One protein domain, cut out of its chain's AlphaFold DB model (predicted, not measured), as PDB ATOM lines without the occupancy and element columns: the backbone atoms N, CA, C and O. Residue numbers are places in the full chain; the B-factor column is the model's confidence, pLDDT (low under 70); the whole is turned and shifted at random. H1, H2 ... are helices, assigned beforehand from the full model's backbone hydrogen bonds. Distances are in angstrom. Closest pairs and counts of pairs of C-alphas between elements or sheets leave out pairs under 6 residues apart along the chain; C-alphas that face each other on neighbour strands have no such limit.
ATOM      1  N   PHE A 278     -85.137  -9.163   1.527       62.72
ATOM      2  CA  PHE A 278     -84.188  -8.086   1.810       62.72
ATOM      3  C   PHE A 278     -82.916  -8.614   2.501       62.72
ATOM      4  O   PHE A 278     -81.805  -8.214   2.157       62.72
ATOM      5  N   GLU A 279     -83.073  -9.588   3.400       69.25
ATOM      6  CA  GLU A 279     -81.956 -10.274   4.053       69.25
ATOM      7  C   GLU A 279     -81.063 -11.027   3.064       69.25
ATOM      8  O   GLU A 279     -79.848 -11.068   3.244       69.25
ATOM      9  N   ASP A 280     -81.639 -11.625   2.018       75.88
ATOM     10  CA  ASP A 280     -80.868 -12.349   1.009       75.88
ATOM     11  C   ASP A 280     -79.980 -11.404   0.189       75.88
ATOM     12  O   ASP A 280     -78.845 -11.769  -0.123       75.88
ATOM     13  N   GLU A 281     -80.469 -10.195  -0.116       74.69
ATOM     14  CA  GLU A 281     -79.703  -9.149  -0.814       74.69
ATOM     15  C   GLU A 281     -78.581  -8.585   0.081       74.69
ATOM     16  O   GLU A 281     -77.442  -8.470  -0.374       74.69
ATOM     17  N   ILE A 282     -78.848  -8.320   1.370       71.44
ATOM     18  CA  ILE A 282     -77.802  -7.904   2.329       71.44
ATOM     19  C   ILE A 282     -76.728  -8.988   2.456       71.44
ATOM     20  O   ILE A 282     -75.537  -8.713   2.309       71.44
ATOM     21  N   ARG A 283     -77.137 -10.247   2.649       76.56
ATOM     22  CA  ARG A 283     -76.221 -11.388   2.791       76.56
ATOM     23  C   ARG A 283     -75.421 -11.652   1.510       76.56
ATOM     24  O   ARG A 283     -74.373 -12.296   1.542       76.56
ATOM     25  N   GLU A 284     -75.918 -11.234   0.348       78.25
ATOM     26  CA  GLU A 284     -75.179 -11.258  -0.920       78.25
ATOM     27  C   GLU A 284     -74.111 -10.156  -0.972       78.25
ATOM     28  O   GLU A 284     -72.963 -10.463  -1.299       78.25
ATOM     29  N   ALA A 285     -74.436  -8.928  -0.553       71.56
ATOM     30  CA  ALA A 285     -73.470  -7.831  -0.457       71.56
ATOM     31  C   ALA A 285     -72.335  -8.125   0.544       71.56
ATOM     32  O   ALA A 285     -71.164  -7.904   0.232       71.56
ATOM     33  N   GLU A 286     -72.649  -8.693   1.711       75.06
ATOM     34  CA  GLU A 286     -71.647  -9.089   2.715       75.06
ATOM     35  C   GLU A 286     -70.685 -10.160   2.183       75.06
ATOM     36  O   GLU A 286     -69.465 -10.033   2.315       75.06
ATOM     37  N   ARG A 287     -71.210 -11.190   1.501       78.75
ATOM     38  CA  ARG A 287     -70.384 -12.229   0.859       78.75
ATOM     39  C   ARG A 287     -69.457 -11.647  -0.204       78.75
ATOM     40  O   ARG A 287     -68.312 -12.089  -0.326       78.75
ATOM     41  N   ALA A 288     -69.941 -10.668  -0.966       73.19
ATOM     42  CA  ALA A 288     -69.147  -9.978  -1.971       73.19
ATOM     43  C   ALA A 288     -67.994  -9.184  -1.319       73.19
ATOM     44  O   ALA A 288     -66.846  -9.298  -1.753       73.19
ATOM     45  N   LEU A 289     -68.268  -8.476  -0.216       70.38
ATOM     46  CA  LEU A 289     -67.258  -7.750   0.565       70.38
ATOM     47  C   LEU A 289     -66.197  -8.674   1.178       70.38
ATOM     48  O   LEU A 289     -65.005  -8.366   1.124       70.38
ATOM     49  N   ASP A 290     -66.591  -9.818   1.733       75.88
ATOM     50  CA  ASP A 290     -65.635 -10.766   2.314       75.88
ATOM     51  C   ASP A 290     -64.740 -11.423   1.257       75.88
ATOM     52  O   ASP A 290     -63.560 -11.675   1.519       75.88
ATOM     53  N   SER A 291     -65.240 -11.607   0.029       70.88
ATOM     54  CA  SER A 291     -64.423 -12.083  -1.093       70.88
ATOM     55  C   SER A 291     -63.272 -11.129  -1.448       70.88
ATOM     56  O   SER A 291     -62.270 -11.581  -2.009       70.88
ATOM     57  N   LEU A 292     -63.373  -9.835  -1.121       63.50
ATOM     58  CA  LEU A 292     -62.314  -8.848  -1.377       63.50
ATOM     59  C   LEU A 292     -61.170  -8.911  -0.358       63.50
ATOM     60  O   LEU A 292     -60.050  -8.507  -0.665       63.50
ATOM     61  N   LYS A 293     -61.405  -9.456   0.841       70.44
ATOM     62  CA  LYS A 293     -60.389  -9.515   1.908       70.44
ATOM     63  C   LYS A 293     -59.304 -10.585   1.668       70.44
ATOM     64  O   LYS A 293     -58.329 -10.629   2.414       70.44
ATOM     65  N   GLY A 294     -59.451 -11.451   0.656       62.84
ATOM     66  CA  GLY A 294     -58.768 -12.752   0.595       62.84
ATOM     67  C   GLY A 294     -57.639 -13.001  -0.424       62.84
ATOM     68  O   GLY A 294     -57.249 -14.160  -0.536       62.84
ATOM     69  N   GLY A 295     -57.084 -12.040  -1.183       48.56
ATOM     70  CA  GLY A 295     -56.145 -12.411  -2.272       48.56
ATOM     71  C   GLY A 295     -55.067 -11.400  -2.679       48.56
ATOM     72  O   GLY A 295     -55.369 -10.284  -3.091       48.56
ATOM     73  N   SER A 296     -53.799 -11.840  -2.660       51.59
ATOM     74  CA  SER A 296     -52.588 -11.072  -3.005       51.59
ATOM     75  C   SER A 296     -52.125 -11.199  -4.472       51.59
ATOM     76  O   SER A 296     -50.942 -11.020  -4.759       51.59
ATOM     77  N   GLU A 297     -53.012 -11.503  -5.423       60.16
ATOM     78  CA  GLU A 297     -52.675 -11.518  -6.857       60.16
ATOM     79  C   GLU A 297     -53.121 -10.216  -7.535       60.16
ATOM     80  O   GLU A 297     -54.252 -10.050  -7.984       60.16
ATOM     81  N   GLN A 298     -52.194  -9.268  -7.597       57.53
ATOM     82  CA  GLN A 298     -52.435  -7.825  -7.719       57.53
ATOM     83  C   GLN A 298     -53.117  -7.337  -9.014       57.53
ATOM     84  O   GLN A 298     -53.531  -6.185  -9.075       57.53
ATOM     85  N   ARG A 299     -53.257  -8.180 -10.047       58.12
ATOM     86  CA  ARG A 299     -53.882  -7.797 -11.331       58.12
ATOM     87  C   ARG A 299     -55.254  -8.431 -11.557       58.12
ATOM     88  O   ARG A 299     -56.168  -7.730 -11.965       58.12
ATOM     89  N   GLN A 300     -55.424  -9.709 -11.205       64.31
ATOM     90  CA  GLN A 300     -56.757 -10.323 -11.126       64.31
ATOM     91  C   GLN A 300     -57.570  -9.747  -9.958       64.31
ATOM     92  O   GLN A 300     -58.793  -9.722 -10.017       64.31
ATOM     93  N   SER A 301     -56.893  -9.254  -8.915       65.62
ATOM     94  CA  SER A 301     -57.523  -8.583  -7.777       65.62
ATOM     95  C   SER A 301     -58.182  -7.255  -8.173       65.62
ATOM     96  O   SER A 301     -59.289  -6.997  -7.726       65.62
ATOM     97  N   ALA A 302     -57.584  -6.469  -9.078       69.12
ATOM     98  CA  ALA A 302     -58.160  -5.192  -9.514       69.12
ATOM     99  C   ALA A 302     -59.428  -5.369 -10.369       69.12
ATOM    100  O   ALA A 302     -60.442  -4.743 -10.086       69.12
ATOM    101  N   GLU A 303     -59.408  -6.266 -11.366       73.25
ATOM    102  CA  GLU A 303     -60.595  -6.549 -12.198       73.25
ATOM    103  C   GLU A 303     -61.740  -7.155 -11.368       73.25
ATOM    104  O   GLU A 303     -62.899  -6.765 -11.518       73.25
ATOM    105  N   ARG A 304     -61.422  -8.054 -10.425       74.38
ATOM    106  CA  ARG A 304     -62.423  -8.583  -9.485       74.38
ATOM    107  C   ARG A 304     -62.923  -7.519  -8.513       74.38
ATOM    108  O   ARG A 304     -64.104  -7.523  -8.195       74.38
ATOM    109  N   ALA A 305     -62.068  -6.606  -8.054       71.56
ATOM    110  CA  ALA A 305     -62.480  -5.501  -7.193       71.56
ATOM    111  C   ALA A 305     -63.454  -4.564  -7.912       71.56
ATOM    112  O   ALA A 305     -64.460  -4.185  -7.318       71.56
ATOM    113  N   THR A 306     -63.219  -4.259  -9.193       75.56
ATOM    114  CA  THR A 306     -64.156  -3.460  -9.997       75.56
ATOM    115  C   THR A 306     -65.488  -4.177 -10.214       75.56
ATOM    116  O   THR A 306     -66.531  -3.574  -9.991       75.56
ATOM    117  N   GLU A 307     -65.476  -5.471 -10.556       79.38
ATOM    118  CA  GLU A 307     -66.708  -6.250 -10.762       79.38
ATOM    119  C   GLU A 307     -67.536  -6.361  -9.474       79.38
ATOM    120  O   GLU A 307     -68.752  -6.178  -9.482       79.38
ATOM    121  N   VAL A 308     -66.879  -6.615  -8.340       75.75
ATOM    122  CA  VAL A 308     -67.545  -6.677  -7.034       75.75
ATOM    123  C   VAL A 308     -68.080  -5.305  -6.619       75.75
ATOM    124  O   VAL A 308     -69.182  -5.226  -6.078       75.75
ATOM    125  N   SER A 309     -67.344  -4.226  -6.893       75.88
ATOM    126  CA  SER A 309     -67.793  -2.854  -6.625       75.88
ATOM    127  C   SER A 309     -69.076  -2.525  -7.402       75.88
ATOM    128  O   SER A 309     -70.058  -2.085  -6.806       75.88
ATOM    129  N   GLU A 310     -69.133  -2.863  -8.697       77.81
ATOM    130  CA  GLU A 310     -70.344  -2.706  -9.518       77.81
ATOM    131  C   GLU A 310     -71.525  -3.541  -8.993       77.81
ATOM    132  O   GLU A 310     -72.668  -3.075  -8.979       77.81
ATOM    133  N   GLN A 311     -71.273  -4.772  -8.534       79.62
ATOM    134  CA  GLN A 311     -72.318  -5.618  -7.950       79.62
ATOM    135  C   GLN A 311     -72.872  -5.028  -6.648       79.62
ATOM    136  O   GLN A 311     -74.091  -5.012  -6.458       79.62
ATOM    137  N   ILE A 312     -72.004  -4.509  -5.775       79.00
ATOM    138  CA  ILE A 312     -72.409  -3.836  -4.534       79.00
ATOM    139  C   ILE A 312     -73.251  -2.600  -4.861       79.00
ATOM    140  O   ILE A 312     -74.334  -2.443  -4.297       79.00
ATOM    141  N   GLU A 313     -72.826  -1.774  -5.820       79.12
ATOM    142  CA  GLU A 313     -73.591  -0.612  -6.290       79.12
ATOM    143  C   GLU A 313     -74.995  -1.014  -6.779       79.12
ATOM    144  O   GLU A 313     -75.997  -0.412  -6.378       79.12
ATOM    145  N   GLN A 314     -75.105  -2.074  -7.584       80.94
ATOM    146  CA  GLN A 314     -76.400  -2.557  -8.070       80.94
ATOM    147  C   GLN A 314     -77.307  -3.089  -6.953       80.94
ATOM    148  O   GLN A 314     -78.527  -2.918  -7.030       80.94
ATOM    149  N   ILE A 315     -76.749  -3.753  -5.938       82.38
ATOM    150  CA  ILE A 315     -77.511  -4.227  -4.773       82.38
ATOM    151  C   ILE A 315     -78.000  -3.031  -3.954       82.38
ATOM    152  O   ILE A 315     -79.185  -2.941  -3.638       82.38
ATOM    153  N   MET A 316     -77.128  -2.060  -3.683       84.19
ATOM    154  CA  MET A 316     -77.486  -0.843  -2.950       84.19
ATOM    155  C   MET A 316     -78.600  -0.065  -3.638       84.19
ATOM    156  O   MET A 316     -79.571   0.341  -2.996       84.19
ATOM    157  N   TYR A 317     -78.511   0.083  -4.958       80.88
ATOM    158  CA  TYR A 317     -79.555   0.733  -5.737       80.88
ATOM    159  C   TYR A 317     -80.887  -0.027  -5.662       80.88
ATOM    160  O   TYR A 317     -81.941   0.589  -5.483       80.88
ATOM    161  N   ARG A 318     -80.862  -1.365  -5.751       85.31
ATOM    162  CA  ARG A 318     -82.063  -2.204  -5.607       85.31
ATOM    163  C   ARG A 318     -82.691  -2.076  -4.226       85.31
ATOM    164  O   ARG A 318     -83.902  -1.884  -4.151       85.31
ATOM    165  N   VAL A 319     -81.881  -2.116  -3.170       83.62
ATOM    166  CA  VAL A 319     -82.317  -1.937  -1.781       83.62
ATOM    167  C   VAL A 319     -83.035  -0.604  -1.612       83.62
ATOM    168  O   VAL A 319     -84.187  -0.580  -1.193       83.62
ATOM    169  N   VAL A 320     -82.405   0.506  -1.994       84.88
ATOM    170  CA  VAL A 320     -82.979   1.841  -1.765       84.88
ATOM    171  C   VAL A 320     -84.231   2.065  -2.622       84.88
ATOM    172  O   VAL A 320     -85.181   2.708  -2.174       84.88
ATOM    173  N   ARG A 321     -84.276   1.486  -3.829       82.75
ATOM    174  CA  ARG A 321     -85.438   1.564  -4.726       82.75
ATOM    175  C   ARG A 321     -86.608   0.680  -4.289       82.75
ATOM    176  O   ARG A 321     -87.744   1.015  -4.603       82.75
ATOM    177  N   ALA A 322     -86.352  -0.435  -3.609       81.00
ATOM    178  CA  ALA A 322     -87.395  -1.327  -3.104       81.00
ATOM    179  C   ALA A 322     -88.143  -0.751  -1.890       81.00
ATOM    180  O   ALA A 322     -89.148  -1.319  -1.469       81.00
ATOM    181  N   VAL A 323     -87.650   0.353  -1.322       87.44
ATOM    182  CA  VAL A 323     -88.250   0.990  -0.158       87.44
ATOM    183  C   VAL A 323     -89.167   2.139  -0.578       87.44
ATOM    184  O   VAL A 323     -88.731   3.190  -1.067       87.44
ATOM    185  N   ASP A 324     -90.459   1.919  -0.349       81.06
ATOM    186  CA  ASP A 324     -91.529   2.803  -0.815       81.06
ATOM    187  C   ASP A 324     -91.728   4.037   0.076       81.06
ATOM    188  O   ASP A 324     -92.210   5.063  -0.400       81.06
ATOM    189  N   THR A 325     -91.328   3.984   1.353       84.19
ATOM    190  CA  THR A 325     -91.507   5.114   2.278       84.19
ATOM    191  C   THR A 325     -90.238   5.970   2.385       84.19
ATOM    192  O   THR A 325     -89.135   5.422   2.474       84.19
ATOM    193  N   PRO A 326     -90.354   7.313   2.431       77.56
ATOM    194  CA  PRO A 326     -89.198   8.205   2.566       77.56
ATOM    195  C   PRO A 326     -88.327   7.893   3.791       77.56
ATOM    196  O   PRO A 326     -87.103   7.849   3.690       77.56
ATOM    197  N   VAL A 327     -88.958   7.592   4.932       80.56
ATOM    198  CA  VAL A 327     -88.269   7.279   6.195       80.56
ATOM    199  C   VAL A 327     -87.472   5.981   6.092       80.56
ATOM    200  O   VAL A 327     -86.300   5.940   6.462       80.56
ATOM    201  N   ALA A 328     -88.066   4.912   5.556       81.50
ATOM    202  CA  ALA A 328     -87.340   3.656   5.417       81.50
ATOM    203  C   ALA A 328     -86.246   3.765   4.339       81.50
ATOM    204  O   ALA A 328     -85.182   3.167   4.489       81.50
ATOM    205  N   ARG A 329     -86.458   4.573   3.288       83.88
ATOM    206  CA  ARG A 329     -85.439   4.851   2.266       83.88
ATOM    207  C   ARG A 329     -84.240   5.568   2.877       83.88
ATOM    208  O   ARG A 329     -83.102   5.191   2.622       83.88
ATOM    209  N   GLN A 330     -84.493   6.558   3.728       82.00
ATOM    210  CA  GLN A 330     -83.457   7.249   4.485       82.00
ATOM    211  C   GLN A 330     -82.690   6.288   5.401       82.00
ATOM    212  O   GLN A 330     -81.461   6.306   5.398       82.00
ATOM    213  N   ASN A 331     -83.391   5.428   6.145       83.06
ATOM    214  CA  ASN A 331     -82.756   4.425   7.000       83.06
ATOM    215  C   ASN A 331     -81.883   3.462   6.186       83.06
ATOM    216  O   ASN A 331     -80.752   3.197   6.581       83.06
ATOM    217  N   ALA A 332     -82.348   3.022   5.014       85.62
ATOM    218  CA  ALA A 332     -81.553   2.198   4.107       85.62
ATOM    219  C   ALA A 332     -80.273   2.920   3.648       85.62
ATOM    220  O   ALA A 332     -79.194   2.329   3.678       85.62
ATOM    221  N   ILE A 333     -80.359   4.209   3.290       84.56
ATOM    222  CA  ILE A 333     -79.183   5.018   2.924       84.56
ATOM    223  C   ILE A 333     -78.225   5.167   4.117       84.56
ATOM    224  O   ILE A 333     -77.013   5.055   3.944       84.56
ATOM    225  N   LEU A 334     -78.734   5.377   5.335       83.44
ATOM    226  CA  LEU A 334     -77.910   5.465   6.547       83.44
ATOM    227  C   LEU A 334     -77.191   4.147   6.859       83.44
ATOM    228  O   LEU A 334     -76.004   4.171   7.179       83.44
ATOM    229  N   SER A 335     -77.867   3.006   6.718       84.88
ATOM    230  CA  SER A 335     -77.248   1.684   6.873       84.88
ATOM    231  C   SER A 335     -76.152   1.458   5.832       84.88
ATOM    232  O   SER A 335     -75.059   1.015   6.173       84.88
ATOM    233  N   ILE A 336     -76.407   1.840   4.578       85.06
ATOM    234  CA  ILE A 336     -75.427   1.811   3.485       85.06
ATOM    235  C   ILE A 336     -74.194   2.659   3.820       85.06
ATOM    236  O   ILE A 336     -73.066   2.187   3.682       85.06
ATOM    237  N   LEU A 337     -74.397   3.879   4.317       80.69
ATOM    238  CA  LEU A 337     -73.321   4.775   4.746       80.69
ATOM    239  C   LEU A 337     -72.516   4.209   5.923       80.69
ATOM    240  O   LEU A 337     -71.295   4.359   5.946       80.69
ATOM    241  N   SER A 338     -73.176   3.545   6.875       82.31
ATOM    242  CA  SER A 338     -72.505   2.881   8.001       82.31
ATOM    243  C   SER A 338     -71.642   1.710   7.533       82.31
ATOM    244  O   SER A 338     -70.480   1.608   7.912       82.31
ATOM    245  N   MET A 339     -72.160   0.869   6.633       79.12
ATOM    246  CA  MET A 339     -71.362  -0.204   6.029       79.12
ATOM    247  C   MET A 339     -70.142   0.367   5.293       79.12
ATOM    248  O   MET A 339     -69.035  -0.157   5.413       79.12
ATOM    249  N   ALA A 340     -70.312   1.484   4.576       76.56
ATOM    250  CA  ALA A 340     -69.214   2.155   3.885       76.56
ATOM    251  C   ALA A 340     -68.111   2.616   4.852       76.56
ATOM    252  O   ALA A 340     -66.925   2.403   4.578       76.56
ATOM    253  N   SER A 341     -68.473   3.218   5.992       75.19
ATOM    254  CA  SER A 341     -67.495   3.723   6.964       75.19
ATOM    255  C   SER A 341     -66.721   2.602   7.670       75.19
ATOM    256  O   SER A 341     -65.545   2.782   8.006       75.19
ATOM    257  N   GLU A 342     -67.328   1.423   7.818       78.44
ATOM    258  CA  GLU A 342     -66.701   0.234   8.404       78.44
ATOM    259  C   GLU A 342     -65.709  -0.464   7.458       78.44
ATOM    260  O   GLU A 342     -64.742  -1.078   7.920       78.44
ATOM    261  N   THR A 343     -65.849  -0.309   6.135       72.31
ATOM    262  CA  THR A 343     -64.956  -0.925   5.121       72.31
ATOM    263  C   THR A 343     -63.572  -0.260   4.984       72.31
ATOM    264  O   THR A 343     -63.002  -0.154   3.892       72.31
ATOM    265  N   LYS A 344     -62.969   0.191   6.093       62.66
ATOM    266  CA  LYS A 344     -61.637   0.825   6.106       62.66
ATOM    267  C   LYS A 344     -60.590  -0.055   5.402       62.66
ATOM    268  O   LYS A 344     -60.208  -1.099   5.917       62.66
ATOM    269  N   GLY A 345     -60.095   0.403   4.246       60.44
ATOM    270  CA  GLY A 345     -58.959  -0.203   3.536       60.44
ATOM    271  C   GLY A 345     -59.189  -0.584   2.070       60.44
ATOM    272  O   GLY A 345     -58.210  -0.870   1.384       60.44
ATOM    273  N   VAL A 346     -60.425  -0.551   1.555       62.84
ATOM    274  CA  VAL A 346     -60.700  -0.876   0.141       62.84
ATOM    275  C   VAL A 346     -60.942   0.407  -0.659       62.84
ATOM    276  O   VAL A 346     -62.052   0.932  -0.695       62.84
ATOM    277  N   LYS A 347     -59.883   0.949  -1.276       59.62
ATOM    278  CA  LYS A 347     -59.939   2.226  -2.018       59.62
ATOM    279  C   LYS A 347     -60.959   2.213  -3.162       59.62
ATOM    280  O   LYS A 347     -61.708   3.173  -3.293       59.62
ATOM    281  N   ASP A 348     -61.040   1.113  -3.910       57.28
ATOM    282  CA  ASP A 348     -61.904   1.003  -5.099       57.28
ATOM    283  C   ASP A 348     -63.400   0.936  -4.764       57.28
ATOM    284  O   ASP A 348     -64.245   1.329  -5.565       57.28
ATOM    285  N   VAL A 349     -63.742   0.493  -3.552       58.34
ATOM    286  CA  VAL A 349     -65.134   0.461  -3.096       58.34
ATOM    287  C   VAL A 349     -65.614   1.887  -2.805       58.34
ATOM    288  O   VAL A 349     -66.714   2.246  -3.197       58.34
ATOM    289  N   ARG A 350     -64.771   2.761  -2.238       58.81
ATOM    290  CA  ARG A 350     -65.158   4.119  -1.798       58.81
ATOM    291  C   ARG A 350     -65.598   5.062  -2.921       58.81
ATOM    292  O   ARG A 350     -66.461   5.902  -2.680       58.81
ATOM    293  N   VAL A 351     -65.024   4.927  -4.118       56.81
ATOM    294  CA  VAL A 351     -65.371   5.758  -5.286       56.81
ATOM    295  C   VAL A 351     -66.805   5.478  -5.750       56.81
ATOM    296  O   VAL A 351     -67.580   6.411  -5.939       56.81
ATOM    297  N   SER A 352     -67.204   4.200  -5.803       63.44
ATOM    298  CA  SER A 352     -68.561   3.801  -6.217       63.44
ATOM    299  C   SER A 352     -69.657   4.353  -5.296       63.44
ATOM    300  O   SER A 352     -70.724   4.757  -5.753       63.44
ATOM    301  N   PHE A 353     -69.380   4.463  -3.993       66.88
ATOM    302  CA  PHE A 353     -70.355   4.966  -3.025       66.88
ATOM    303  C   PHE A 353     -70.730   6.430  -3.266       66.88
ATOM    304  O   PHE A 353     -71.893   6.786  -3.083       66.88
ATOM    305  N   GLY A 354     -69.781   7.278  -3.682       67.06
ATOM    306  CA  GLY A 354     -70.049   8.692  -3.970       67.06
ATOM    307  C   GLY A 354     -71.064   8.869  -5.100       67.06
ATOM    308  O   GLY A 354     -72.052   9.588  -4.936       67.06
ATOM    309  N   ASP A 355     -70.868   8.136  -6.195       65.88
ATOM    310  CA  ASP A 355     -71.750   8.152  -7.365       65.88
ATOM    311  C   ASP A 355     -73.142   7.597  -7.039       65.88
ATOM    312  O   ASP A 355     -74.161   8.180  -7.426       65.88
ATOM    313  N   VAL A 356     -73.200   6.495  -6.287       69.56
ATOM    314  CA  VAL A 356     -74.462   5.892  -5.840       69.56
ATOM    315  C   VAL A 356     -75.241   6.867  -4.974       69.56
ATOM    316  O   VAL A 356     -76.415   7.119  -5.236       69.56
ATOM    317  N   LEU A 357     -74.596   7.474  -3.980       71.94
ATOM    318  CA  LEU A 357     -75.252   8.423  -3.085       71.94
ATOM    319  C   LEU A 357     -75.724   9.667  -3.837       71.94
ATOM    320  O   LEU A 357     -76.859  10.090  -3.634       71.94
ATOM    321  N   ALA A 358     -74.927  10.204  -4.763       69.06
ATOM    322  CA  ALA A 358     -75.344  11.329  -5.596       69.06
ATOM    323  C   ALA A 358     -76.610  11.004  -6.408       69.06
ATOM    324  O   ALA A 358     -77.556  11.795  -6.421       69.06
ATOM    325  N   ARG A 359     -76.675   9.814  -7.023       69.81
ATOM    326  CA  ARG A 359     -77.858   9.358  -7.771       69.81
ATOM    327  C   ARG A 359     -79.072   9.136  -6.872       69.81
ATOM    328  O   ARG A 359     -80.181   9.490  -7.261       69.81
ATOM    329  N   LEU A 360     -78.873   8.567  -5.684       70.81
ATOM    330  CA  LEU A 360     -79.951   8.324  -4.724       70.81
ATOM    331  C   LEU A 360     -80.531   9.632  -4.168       70.81
ATOM    332  O   LEU A 360     -81.743   9.735  -3.993       70.81
ATOM    333  N   PHE A 361     -79.694  10.649  -3.950       69.12
ATOM    334  CA  PHE A 361     -80.125  11.961  -3.466       69.12
ATOM    335  C   PHE A 361     -80.877  12.786  -4.503       69.12
ATOM    336  O   PHE A 361     -81.791  13.517  -4.134       69.12
ATOM    337  N   CYS A 362     -80.558  12.649  -5.794       65.69
ATOM    338  CA  CYS A 362     -81.318  13.324  -6.849       65.69
ATOM    339  C   CYS A 362     -82.818  12.968  -6.846       65.69
ATOM    340  O   CYS A 362     -83.599  13.717  -7.425       65.69
ATOM    341  N   GLY A 363     -83.219  11.868  -6.197       61.66
ATOM    342  CA  GLY A 363     -84.616  11.451  -6.054       61.66
ATOM    343  C   GLY A 363     -85.283  11.785  -4.712       61.66
ATOM    344  O   GLY A 363     -86.410  11.339  -4.499       61.66
ATOM    345  N   LEU A 364     -84.620  12.493  -3.787       65.38
ATOM    346  CA  LEU A 364     -85.205  12.882  -2.494       65.38
ATOM    347  C   LEU A 364     -85.810  14.295  -2.575       65.38
ATOM    348  O   LEU A 364     -85.134  15.246  -2.977       65.38
ATOM    349  N   GLU A 365     -87.081  14.440  -2.180       65.19
ATOM    350  CA  GLU A 365     -87.797  15.727  -2.151       65.19
ATOM    351  C   GLU A 365     -87.086  16.743  -1.246       65.19
ATOM    352  O   GLU A 365     -86.532  16.382  -0.218       65.19
ATOM    353  N   ARG A 366     -87.066  18.026  -1.619       57.69
ATOM    354  CA  ARG A 366     -86.169  19.031  -1.014       57.69
ATOM    355  C   ARG A 366     -86.482  19.445   0.429       57.69
ATOM    356  O   ARG A 366     -85.602  20.035   1.047       57.69
ATOM    357  N   ASP A 367     -87.673  19.164   0.951       51.97
ATOM    358  CA  ASP A 367     -88.238  19.949   2.065       51.97
ATOM    359  C   ASP A 367     -88.266  19.253   3.437       51.97
ATOM    360  O   ASP A 367     -88.827  19.782   4.392       51.97
ATOM    361  N   ASP A 368     -87.622  18.092   3.577       62.00
ATOM    362  CA  ASP A 368     -87.604  17.386   4.857       62.00
ATOM    363  C   ASP A 368     -86.340  17.686   5.677       62.00
ATOM    364  O   ASP A 368     -85.210  17.443   5.241       62.00
ATOM    365  N   ASP A 369     -86.535  18.080   6.941       68.62
ATOM    366  CA  ASP A 369     -85.523  18.121   8.018       68.62
ATOM    367  C   ASP A 369     -84.672  16.829   8.077       68.62
ATOM    368  O   ASP A 369     -83.514  16.806   8.514       68.62
ATOM    369  N   CYS A 370     -85.245  15.724   7.600       63.78
ATOM    370  CA  CYS A 370     -84.598  14.434   7.432       63.78
ATOM    371  C   CYS A 370     -83.426  14.458   6.435       63.78
ATOM    372  O   CYS A 370     -82.379  13.871   6.721       63.78
ATOM    373  N   ASN A 371     -83.529  15.181   5.318       70.12
ATOM    374  CA  ASN A 371     -82.450  15.264   4.328       70.12
ATOM    375  C   ASN A 371     -81.246  16.038   4.855       70.12
ATOM    376  O   ASN A 371     -80.108  15.679   4.558       70.12
ATOM    377  N   VAL A 372     -81.473  17.042   5.709       73.81
ATOM    378  CA  VAL A 372     -80.394  17.772   6.390       73.81
ATOM    379  C   VAL A 372     -79.624  16.844   7.335       73.81
ATOM    380  O   VAL A 372     -78.393  16.887   7.373       73.81
ATOM    381  N   LYS A 373     -80.321  15.966   8.071       74.62
ATOM    382  CA  LYS A 373     -79.682  14.953   8.933       74.62
ATOM    383  C   LYS A 373     -78.889  13.931   8.118       74.62
ATOM    384  O   LYS A 373     -77.762  13.610   8.485       74.62
ATOM    385  N   LEU A 374     -79.455  13.462   7.005       76.19
ATOM    386  CA  LEU A 374     -78.788  12.526   6.099       76.19
ATOM    387  C   LEU A 374     -77.523  13.148   5.491       76.19
ATOM    388  O   LEU A 374     -76.456  12.539   5.518       76.19
ATOM    389  N   PHE A 375     -77.620  14.397   5.029       78.31
ATOM    390  CA  PHE A 375     -76.493  15.156   4.495       78.31
ATOM    391  C   PHE A 375     -75.401  15.379   5.548       78.31
ATOM    392  O   PHE A 375     -74.223  15.151   5.277       78.31
ATOM    393  N   ARG A 376     -75.773  15.758   6.779       80.62
ATOM    394  CA  ARG A 376     -74.817  15.894   7.886       80.62
ATOM    395  C   ARG A 376     -74.074  14.583   8.139       80.62
ATOM    396  O   ARG A 376     -72.851  14.600   8.243       80.62
ATOM    397  N   ARG A 377     -74.786  13.452   8.153       79.44
ATOM    398  CA  ARG A 377     -74.156  12.140   8.338       79.44
ATOM    399  C   ARG A 377     -73.213  11.785   7.188       79.44
ATOM    400  O   ARG A 377     -72.153  11.226   7.437       79.44
ATOM    401  N   MET A 378     -73.538  12.145   5.946       76.44
ATOM    402  CA  MET A 378     -72.609  11.970   4.822       76.44
ATOM    403  C   MET A 378     -71.329  12.780   4.999       76.44
ATOM    404  O   MET A 378     -70.249  12.251   4.759       76.44
ATOM    405  N   VAL A 379     -71.432  14.040   5.429       79.31
ATOM    406  CA  VAL A 379     -70.258  14.879   5.707       79.31
ATOM    407  C   VAL A 379     -69.389  14.235   6.790       79.31
ATOM    408  O   VAL A 379     -68.177  14.140   6.611       79.31
ATOM    409  N   GLU A 380     -69.999  13.744   7.873       80.81
ATOM    410  CA  GLU A 380     -69.297  13.018   8.941       80.81
ATOM    411  C   GLU A 380     -68.586  11.771   8.404       80.81
ATOM    412  O   GLU A 380     -67.392  11.606   8.631       80.81
ATOM    413  N   VAL A 381     -69.272  10.941   7.612       76.38
ATOM    414  CA  VAL A 381     -68.666   9.756   6.982       76.38
ATOM    415  C   VAL A 381     -67.516  10.158   6.056       76.38
ATOM    416  O   VAL A 381     -66.445   9.560   6.103       76.38
ATOM    417  N   GLY A 382     -67.669  11.223   5.266       75.88
ATOM    418  CA  GLY A 382     -66.592  11.758   4.428       75.88
ATOM    419  C   GLY A 382     -65.366  12.202   5.229       75.88
ATOM    420  O   GLY A 382     -64.235  11.997   4.786       75.88
ATOM    421  N   GLN A 383     -65.572  12.770   6.420       79.44
ATOM    422  CA  GLN A 383     -64.497  13.123   7.349       79.44
ATOM    423  C   GLN A 383     -63.853  11.875   7.972       79.44
ATOM    424  O   GLN A 383     -62.625  11.797   8.032       79.44
ATOM    425  N   GLU A 384     -64.653  10.880   8.370       78.62
ATOM    426  CA  GLU A 384     -64.187   9.587   8.894       78.62
ATOM    427  C   GLU A 384     -63.339   8.813   7.862       78.62
ATOM    428  O   GLU A 384     -62.407   8.091   8.233       78.62
ATOM    429  N   LEU A 385     -63.625   8.981   6.564       71.12
ATOM    430  CA  LEU A 385     -62.892   8.353   5.460       71.12
ATOM    431  C   LEU A 385     -61.543   9.034   5.138       71.12
ATOM    432  O   LEU A 385     -60.690   8.401   4.503       71.12
ATOM    433  N   GLY A 386     -61.309  10.263   5.613       79.88
ATOM    434  CA  GLY A 386     -60.029  10.977   5.520       79.88
ATOM    435  C   GLY A 386     -59.725  11.622   4.156       79.88
ATOM    436  O   GLY A 386     -60.622  11.965   3.384       79.88
ATOM    437  N   GLU A 387     -58.439  11.860   3.860       67.06
ATOM    438  CA  GLU A 387     -57.965  12.497   2.607       67.06
ATOM    439  C   GLU A 387     -58.160  11.636   1.352       67.06
ATOM    440  O   GLU A 387     -58.109  12.150   0.240       67.06
ATOM    441  N   GLU A 388     -58.437  10.343   1.508       61.28
ATOM    442  CA  GLU A 388     -58.578   9.413   0.381       61.28
ATOM    443  C   GLU A 388     -59.936   9.503  -0.334       61.28
ATOM    444  O   GLU A 388     -60.148   8.816  -1.328       61.28
ATOM    445  N   ALA A 389     -60.852  10.345   0.150       65.44
ATOM    446  CA  ALA A 389     -62.214  10.485  -0.360       65.44
ATOM    447  C   ALA A 389     -62.435  11.842  -1.066       65.44
ATOM    448  O   ALA A 389     -63.427  12.527  -0.816       65.44
ATOM    449  N   VAL A 390     -61.488  12.267  -1.916       69.62
ATOM    450  CA  VAL A 390     -61.563  13.552  -2.648       69.62
ATOM    451  C   VAL A 390     -62.833  13.626  -3.501       69.62
ATOM    452  O   VAL A 390     -63.595  14.578  -3.373       69.62
ATOM    453  N   GLU A 391     -63.114  12.584  -4.283       65.88
ATOM    454  CA  GLU A 391     -64.307  12.518  -5.141       65.88
ATOM    455  C   GLU A 391     -65.606  12.502  -4.323       65.88
ATOM    456  O   GLU A 391     -66.592  13.126  -4.706       65.88
ATOM    457  N   PHE A 392     -65.611  11.860  -3.151       69.38
ATOM    458  CA  PHE A 392     -66.762  11.890  -2.246       69.38
ATOM    459  C   PHE A 392     -67.039  13.312  -1.738       69.38
ATOM    460  O   PHE A 392     -68.192  13.731  -1.695       69.38
ATOM    461  N   ARG A 393     -65.997  14.087  -1.401       70.81
ATOM    462  CA  ARG A 393     -66.164  15.497  -1.004       70.81
ATOM    463  C   ARG A 393     -66.686  16.354  -2.146       70.81
ATOM    464  O   ARG A 393     -67.575  17.159  -1.907       70.81
ATOM    465  N   GLU A 394     -66.192  16.155  -3.367       74.31
ATOM    466  CA  GLU A 394     -66.705  16.873  -4.541       74.31
ATOM    467  C   GLU A 394     -68.202  16.607  -4.748       74.31
ATOM    468  O   GLU A 394     -68.973  17.541  -4.967       74.31
ATOM    469  N   HIS A 395     -68.644  15.356  -4.592       68.25
ATOM    470  CA  HIS A 395     -70.062  15.003  -4.657       68.25
ATOM    471  C   HIS A 395     -70.875  15.616  -3.511       68.25
ATOM    472  O   HIS A 395     -71.953  16.165  -3.749       68.25
ATOM    473  N   VAL A 396     -70.354  15.587  -2.282       71.31
ATOM    474  CA  VAL A 396     -70.975  16.250  -1.125       71.31
ATOM    475  C   VAL A 396     -71.104  17.757  -1.357       71.31
ATOM    476  O   VAL A 396     -72.160  18.313  -1.072       71.31
ATOM    477  N   ASP A 397     -70.101  18.416  -1.939       72.06
ATOM    478  CA  ASP A 397     -70.136  19.847  -2.260       72.06
ATOM    479  C   ASP A 397     -71.142  20.174  -3.376       72.06
ATOM    480  O   ASP A 397     -71.856  21.179  -3.295       72.06
ATOM    481  N   ILE A 398     -71.259  19.315  -4.396       67.94
ATOM    482  CA  ILE A 398     -72.284  19.435  -5.447       67.94
ATOM    483  C   ILE A 398     -73.688  19.332  -4.843       67.94
ATOM    484  O   ILE A 398     -74.564  20.145  -5.166       67.94
ATOM    485  N   ILE A 399     -73.905  18.363  -3.949       65.19
ATOM    486  CA  ILE A 399     -75.172  18.209  -3.227       65.19
ATOM    487  C   ILE A 399     -75.403  19.450  -2.353       65.19
ATOM    488  O   ILE A 399     -76.466  20.060  -2.433       65.19
ATOM    489  N   ARG A 400     -74.392  19.917  -1.612       70.06
ATOM    490  CA  ARG A 400     -74.483  21.109  -0.756       70.06
ATOM    491  C   ARG A 400     -74.956  22.346  -1.519       70.06
ATOM    492  O   ARG A 400     -75.906  23.003  -1.094       70.06
ATOM    493  N   CYS A 401     -74.343  22.613  -2.674       65.50
ATOM    494  CA  CYS A 401     -74.726  23.700  -3.577       65.50
ATOM    495  C   CYS A 401     -76.161  23.539  -4.096       65.50
ATOM    496  O   CYS A 401     -76.903  24.513  -4.180       65.50
ATOM    497  N   SER A 402     -76.572  22.308  -4.407       59.84
ATOM    498  CA  SER A 402     -77.906  22.017  -4.943       59.84
ATOM    499  C   SER A 402     -79.030  22.203  -3.916       59.84
ATOM    500  O   SER A 402     -80.171  22.442  -4.313       59.84
ATOM    501  N   TYR A 403     -78.723  22.111  -2.620       63.81
ATOM    502  CA  TYR A 403     -79.676  22.301  -1.517       63.81
ATOM    503  C   TYR A 403     -79.535  23.663  -0.813       63.81
ATOM    504  O   TYR A 403     -80.247  23.925   0.150       63.81
ATOM    505  N   GLY A 404     -78.640  24.547  -1.278       66.31
ATOM    506  CA  GLY A 404     -78.442  25.872  -0.675       66.31
ATOM    507  C   GLY A 404     -77.934  25.827   0.772       66.31
ATOM    508  O   GLY A 404     -78.141  26.773   1.530       66.31
TER     509      GLY A 404
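What this domain is: This is residues 278 to 404 of the 407 residues of the protein "SWIM-type domain-containing protein" of Auriculariopsis ampla (UniProt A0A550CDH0). Six helices form a slab of two layers, H2, H4 and H6 side by side in one, H3 and H5 in the other, with H1 packed on H2 at one edge. H2 to H6 are an up-and-down bundle, each running against the one before. The 127 printed residues, all helix by class with no named strand, are compact, radius of gyration of the C-alphas 14.8 A, spans 48 by 34 by 19 A.

How they stand to each other: H2, residues 300 to 321, touches H4, residues 347 to 361, the same way; closest C-alphas Ser 309 and Val 349, 5.5 A. H4 touches H6, residues 390 to 402; closest C-alphas Gly 354 and Phe 392, 4.9 A. H3, residues 326 to 342, touches H5, residues 369 to 384; closest C-alphas Ser 341 and Val 381, 6.1 A. H1, residues 278 to 292, and H2 form a hairpin at a shallow tilt of 18 degrees; closest C-alphas Ala 285 and Ile 312, 5.8 A. Every O i to N i+4 pair is within hydrogen-bond range in H2, H3, H5 and H6, 10 of 11 in H1, 6 of 11 in H4.

Where its parts are: H2 is 31.7 A long, from C-alpha 300 at (-56.757, -10.323, -11.126). H6 ends at C-alpha 402, (-77.906, 22.017, -4.943).

The domain as a whole: The printed part has no cut and no long link. Confidence is low, under 70, in 50 residues, among them 344 to 356.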